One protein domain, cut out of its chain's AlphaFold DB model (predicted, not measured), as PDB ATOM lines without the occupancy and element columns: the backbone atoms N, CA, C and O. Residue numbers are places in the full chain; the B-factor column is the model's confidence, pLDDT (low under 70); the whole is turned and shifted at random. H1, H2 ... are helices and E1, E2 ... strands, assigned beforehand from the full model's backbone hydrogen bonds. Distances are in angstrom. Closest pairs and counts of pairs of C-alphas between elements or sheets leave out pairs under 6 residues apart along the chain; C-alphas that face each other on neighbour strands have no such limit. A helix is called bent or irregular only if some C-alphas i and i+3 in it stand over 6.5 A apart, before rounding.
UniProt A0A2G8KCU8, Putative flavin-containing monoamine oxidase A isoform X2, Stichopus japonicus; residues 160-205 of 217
ATOM      1  N   LEU A 160     254.253 225.200 234.061       89.94
ATOM      2  CA  LEU A 160     255.366 225.781 233.319       89.94
ATOM      3  C   LEU A 160     255.712 227.129 233.948       89.94
ATOM      4  O   LEU A 160     254.846 227.997 234.055       89.94
ATOM      5  N   ILE A 161     256.974 227.312 234.327       90.00
ATOM      6  CA  ILE A 161     257.498 228.603 234.779       90.00
ATOM      7  C   ILE A 161     258.327 229.178 233.626       90.00
ATOM      8  O   ILE A 161     259.428 228.687 233.374       90.00
ATOM      9  N   PRO A 162     257.794 230.151 232.869       85.25
ATOM     10  CA  PRO A 162     258.540 230.774 231.785       85.25
ATOM     11  C   PRO A 162     259.676 231.650 232.335       85.25
ATOM     12  O   PRO A 162     259.637 232.086 233.484       85.25
ATOM     13  N   ALA A 163     260.675 231.936 231.495       86.12
ATOM     14  CA  ALA A 163     261.759 232.862 231.845       86.12
ATOM     15  C   ALA A 163     261.234 234.278 232.146       86.12
ATOM     16  O   ALA A 163     261.776 234.978 232.997       86.12
ATOM     17  N   GLU A 164     260.152 234.670 231.472       85.31
ATOM     18  CA  GLU A 164     259.439 235.924 231.683       85.31
ATOM     19  C   GLU A 164     257.938 235.648 231.830       85.31
ATOM     20  O   GLU A 164     257.358 234.887 231.052       85.31
ATOM     21  N   GLY A 165     257.295 236.293 232.805       84.38
ATOM     22  CA  GLY A 165     255.851 236.198 233.031       84.38
ATOM     23  C   GLY A 165     255.449 235.317 234.218       84.38
ATOM     24  O   GLY A 165     256.268 234.926 235.046       84.38
ATOM     25  N   ALA A 166     254.143 235.066 234.332       89.88
ATOM     26  CA  ALA A 166     253.569 234.285 235.425       89.88
ATOM     27  C   ALA A 166     253.636 232.771 235.136       89.88
ATOM     28  O   ALA A 166     253.544 232.381 233.970       89.88
ATOM     29  N   PRO A 167     253.739 231.911 236.168       92.31
ATOM     30  CA  PRO A 167     253.573 230.470 236.010       92.31
ATOM     31  C   PRO A 167     252.234 230.132 235.350       92.31
ATOM     32  O   PRO A 167     251.196 230.686 235.717       92.31
ATOM     33  N   VAL A 168     252.255 229.203 234.396       92.00
ATOM     34  CA  VAL A 168     251.065 228.776 233.654       92.00
ATOM     35  C   VAL A 168     250.816 227.298 233.905       92.00
ATOM     36  O   VAL A 168     251.713 226.468 233.737       92.00
ATOM     37  N   SER A 169     249.592 226.960 234.305       91.62
ATOM     38  CA  SER A 169     249.156 225.574 234.435       91.62
ATOM     39  C   SER A 169     248.702 225.010 233.088       91.62
ATOM     40  O   SER A 169     248.145 225.717 232.249       91.62
ATOM     41  N   PHE A 170     248.950 223.722 232.867       89.69
ATOM     42  CA  PHE A 170     248.520 223.011 231.669       89.69
ATOM     43  C   PHE A 170     248.289 221.525 231.945       89.69
ATOM     44  O   PHE A 170     248.768 220.973 232.934       89.69
ATOM     45  N   GLU A 171     247.561 220.865 231.049       88.25
ATOM     46  CA  GLU A 171     247.218 219.447 231.166       88.25
ATOM     47  C   GLU A 171     247.843 218.628 230.028       88.25
ATOM     48  O   GLU A 171     247.972 219.091 228.888       88.25
ATOM     49  N   GLY A 172     248.239 217.391 230.336       83.62
ATOM     50  CA  GLY A 172     248.733 216.434 229.348       83.62
ATOM     51  C   GLY A 172     249.931 216.957 228.546       83.62
ATOM     52  O   GLY A 172     250.995 217.231 229.112       83.62
ATOM     53  N   TYR A 173     249.748 217.055 227.226       77.81
ATOM     54  CA  TYR A 173     250.735 217.537 226.245       77.81
ATOM     55  C   TYR A 173     250.389 218.930 225.679       77.81
ATOM     56  O   TYR A 173     251.022 219.420 224.731       77.81
ATOM     57  N   ASN A 174     249.398 219.604 226.267       81.00
ATOM     58  CA  ASN A 174     248.954 220.936 225.867       81.00
ATOM     59  C   ASN A 174     249.873 222.019 226.444       81.00
ATOM     60  O   ASN A 174     249.426 222.900 227.168       81.00
ATOM     61  N   TYR A 175     251.170 221.959 226.123       85.06
ATOM     62  CA  TYR A 175     252.130 223.002 226.491       85.06
ATOM     63  C   TYR A 175     251.589 224.412 226.167       85.06
ATOM     64  O   TYR A 175     251.140 224.632 225.033       85.06
ATOM     65  N   PRO A 176     251.641 225.365 227.119       86.44
ATOM     66  CA  PRO A 176     251.103 226.714 226.955       86.44
ATOM     67  C   PRO A 176     252.071 227.588 226.145       86.44
ATOM     68  O   PRO A 176     252.572 228.610 226.601       86.44
ATOM     69  N   ILE A 177     252.369 227.141 224.927       86.25
ATOM     70  CA  ILE A 177     253.250 227.794 223.963       86.25
ATOM     71  C   ILE A 177     252.420 228.298 222.783       86.25
ATOM     72  O   ILE A 177     251.464 227.645 222.356       86.25
ATOM     73  N   GLY A 178     252.780 229.468 222.253       87.81
ATOM     74  CA  GLY A 178     252.113 230.049 221.087       87.81
ATOM     75  C   GLY A 178     252.255 229.182 219.830       87.81
ATOM     76  O   GLY A 178     253.085 228.275 219.769       87.81
ATOM     77  N   MET A 179     251.475 229.490 218.791       90.38
ATOM     78  CA  MET A 179     251.417 228.684 217.560       90.38
ATOM     79  C   MET A 179     252.785 228.493 216.887       90.38
ATOM     80  O   MET A 179     253.101 227.389 216.451       90.38
ATOM     81  N   ILE A 180     253.617 229.540 216.850       93.25
ATOM     82  CA  ILE A 180     254.969 229.471 216.273       93.25
ATOM     83  C   ILE A 180     255.855 228.525 217.091       93.25
ATOM     84  O   ILE A 180     256.477 227.637 216.522       93.25
ATOM     85  N   GLY A 181     255.854 228.657 218.421       90.12
ATOM     86  CA  GLY A 181     256.623 227.772 219.302       90.12
ATOM     87  C   GLY A 181     256.146 226.321 219.234       90.12
ATOM     88  O   GLY A 181     256.953 225.401 219.274       90.12
ATOM     89  N   ARG A 182     254.839 226.096 219.058       90.44
ATOM     90  CA  ARG A 182     254.295 224.752 218.839       90.44
ATOM     91  C   ARG A 182     254.786 224.146 217.526       90.44
ATOM     92  O   ARG A 182     255.146 222.972 217.509       90.44
ATOM     93  N   TYR A 183     254.774 224.921 216.444       94.38
ATOM     94  CA  TYR A 183     255.276 224.469 215.149       94.38
ATOM     95  C   TYR A 183     256.771 224.144 215.216       94.38
ATOM     96  O   TYR A 183     257.179 223.074 214.770       94.38
ATOM     97  N   ASP A 184     257.561 225.029 215.826       95.19
ATOM     98  CA  ASP A 184     258.998 224.843 216.011       95.19
ATOM     99  C   ASP A 184     259.309 223.589 216.843       95.19
ATOM    100  O   ASP A 184     260.038 222.715 216.379       95.19
ATOM    101  N   LEU A 185     258.650 223.416 217.997       92.25
ATOM    102  CA  LEU A 185     258.794 222.228 218.843       92.25
ATOM    103  C   LEU A 185     258.439 220.938 218.093       92.25
ATOM    104  O   LEU A 185     259.170 219.953 218.173       92.25
ATOM    105  N   ASN A 186     257.332 220.929 217.349       93.44
ATOM    106  CA  ASN A 186     256.922 219.751 216.589       93.44
ATOM    107  C   ASN A 186     257.901 219.443 215.447       93.44
ATOM    108  O   ASN A 186     258.227 218.279 215.225       93.44
ATOM    109  N   SER A 187     258.394 220.467 214.740       96.00
ATOM    110  CA  SER A 187     259.428 220.313 213.710       96.00
ATOM    111  C   SER A 187     260.727 219.777 214.311       96.00
ATOM    112  O   SER A 187     261.353 218.892 213.735       96.00
ATOM    113  N   PHE A 188     261.122 220.275 215.482       96.62
ATOM    114  CA  PHE A 188     262.294 219.805 216.210       96.62
ATOM    115  C   PHE A 188     262.161 218.333 216.617       96.62
ATOM    116  O   PHE A 188     263.034 217.536 216.281       96.62
ATOM    117  N   ILE A 189     261.048 217.951 217.254       95.81
ATOM    118  CA  ILE A 189     260.776 216.556 217.633       95.81
ATOM    119  C   ILE A 189     260.803 215.656 216.395       95.81
ATOM    120  O   ILE A 189     261.484 214.638 216.405       95.81
ATOM    121  N   ALA A 190     260.127 216.040 215.310       96.19
ATOM    122  CA  ALA A 190     260.105 215.243 214.084       96.19
ATOM    123  C   ALA A 190     261.509 215.042 213.491       96.19
ATOM    124  O   ALA A 190     261.845 213.941 213.064       96.19
ATOM    125  N   ARG A 191     262.350 216.084 213.494       96.19
ATOM    126  CA  ARG A 191     263.743 215.977 213.031       96.19
ATOM    127  C   ARG A 191     264.571 215.070 213.935       96.19
ATOM    128  O   ARG A 191     265.295 214.234 213.410       96.19
ATOM    129  N   LEU A 192     264.446 215.195 215.257       96.00
ATOM    130  CA  LEU A 192     265.132 214.304 216.198       96.00
ATOM    131  C   LEU A 192     264.726 212.842 216.008       96.00
ATOM    132  O   LEU A 192     265.580 211.965 216.051       96.00
ATOM    133  N   GLU A 193     263.442 212.578 215.779       96.50
ATOM    134  CA  GLU A 193     262.936 211.229 215.528       96.50
ATOM    135  C   GLU A 193     263.508 210.644 214.227       96.50
ATOM    136  O   GLU A 193     263.948 209.498 214.225       96.50
ATOM    137  N   ILE A 194     263.597 211.445 213.157       95.19
ATOM    138  CA  ILE A 194     264.262 211.036 211.907       95.19
ATOM    139  C   ILE A 194     265.738 210.717 212.163       95.19
ATOM    140  O   ILE A 194     266.208 209.663 211.751       95.19
ATOM    141  N   LEU A 195     266.464 211.598 212.859       93.81
ATOM    142  CA  LEU A 195     267.880 211.380 213.170       93.81
ATOM    143  C   LEU A 195     268.081 210.121 214.017       93.81
ATOM    144  O   LEU A 195     268.966 209.325 213.720       93.81
ATOM    145  N   ARG A 196     267.227 209.893 215.023       94.62
ATOM    146  CA  ARG A 196     267.236 208.664 215.826       94.62
ATOM    147  C   ARG A 196     267.113 207.427 214.941       94.62
ATOM    148  O   ARG A 196     267.852 206.470 215.150       94.62
ATOM    149  N   ASP A 197     266.193 207.433 213.982       94.88
ATOM    150  CA  ASP A 197     265.922 206.270 213.129       94.88
ATOM    151  C   ASP A 197     267.072 205.968 212.149       94.88
ATOM    152  O   ASP A 197     267.201 204.835 211.684       94.88
ATOM    153  N   LEU A 198     267.939 206.949 211.874       94.31
ATOM    154  CA  LEU A 198     269.160 206.768 211.083       94.31
ATOM    155  C   LEU A 198     270.312 206.133 211.877       94.31
ATOM    156  O   LEU A 198     271.261 205.637 211.266       94.31
ATOM    157  N   VAL A 199     270.263 206.133 213.215       95.94
ATOM    158  CA  VAL A 199     271.330 205.578 214.063       95.94
ATOM    159  C   VAL A 199     271.055 204.097 214.360       95.94
ATOM    160  O   VAL A 199     270.079 203.776 215.042       95.94
ATOM    161  N   PRO A 200     271.920 203.162 213.915       95.19
ATOM    162  CA  PRO A 200     271.747 201.748 214.229       95.19
ATOM    163  C   PRO A 200     271.866 201.490 215.737       95.19
ATOM    164  O   PRO A 200     272.872 201.832 216.355       95.19
ATOM    165  N   LEU A 201     270.864 200.828 216.324       93.12
ATOM    166  CA  LEU A 201     270.790 200.598 217.777       93.12
ATOM    167  C   LEU A 201     271.967 199.791 218.345       93.12
ATOM    168  O   LEU A 201     272.407 200.060 219.458       93.12
ATOM    169  N   GLU A 202     272.446 198.789 217.607       95.19
ATOM    170  CA  GLU A 202     273.513 197.891 218.074       95.19
ATOM    171  C   GLU A 202     274.909 198.502 217.921       95.19
ATOM    172  O   GLU A 202     275.846 198.107 218.610       95.19
ATOM    173  N   ASP A 203     275.063 199.439 216.986       95.00
ATOM    174  CA  ASP A 203     276.354 200.024 216.653       95.00
ATOM    175  C   ASP A 203     276.165 201.430 216.062       95.00
ATOM    176  O   ASP A 203     276.054 201.581 214.838       95.00
ATOM    177  N   PRO A 204     276.121 202.468 216.918       95.12
ATOM    178  CA  PRO A 204     275.859 203.834 216.475       95.12
ATOM    179  C   PRO A 204     276.973 204.385 215.575       95.12
ATOM    180  O   PRO A 204     276.724 205.292 214.785       95.12
ATOM    181  N   THR A 205     278.179 203.805 215.621       94.62
ATOM    182  CA  THR A 205     279.324 204.238 214.800       94.62
ATOM    183  C   THR A 205     279.144 203.951 213.309       94.62
ATOM    184  O   THR A 205     279.850 204.521 212.482       94.62
TER     185      THR A 205
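Overview. This is residues 160 to 205 of the 217 residues of the protein "Putative flavin-containing monoamine oxidase A isoform X2" of Stichopus japonicus (UniProt A0A2G8KCU8). One long straight helix, H1, makes most of the length of a rod, with a looped head before it, residues 160 to 178, that holds the short strand E1, and a short tail after it, residues 199 to 205. Residues 186 to 195 of H1 and residues 197 to 203 stand free, away from the head. The printed part has 46 residues, with one named strand and one named helix in the order E1, H1, and its class is mostly helix. It is extended, with a radius of gyration of the C-alphas of 15.5 A, and the C-alphas span 45 by 20 by 19 A.

Arrangement. E1, residues 168 to 170, pairs with no named strand. A short link of 8 residues joins it to H1, residues 179 to 198. E1 and H1 are apart, with no C-alpha of the one within 8 A of the other. In H1 every O i to N i+4 pair is within hydrogen-bond range, and the helix is not bent.

Along the chain. The printed part begins at Leu 160, with its C-alpha at (255.366, 225.781, 233.319). E1 runs from Val 168, C-alpha at (251.065, 228.776, 233.654), to Phe 170, 6.6 A from first to last C-alpha. H1 runs from Met 179, C-alpha at (251.417, 228.684, 217.560), to Leu 198, C-alpha at (269.160, 206.768, 211.083), a length of 28.9 A from first to last C-alpha.

Size, cuts and confidence. The two C-alphas farthest apart are those of Ala 166 and Asp 203, at 45.2 A. The C-alphas of Leu 160 and Thr 205, the first and last printed residues, are 37.2 A apart. The printed part has no cut, and there is no long link between named elements. The mean pLDDT of the printed part is 91.4, and no printed residue is under 70.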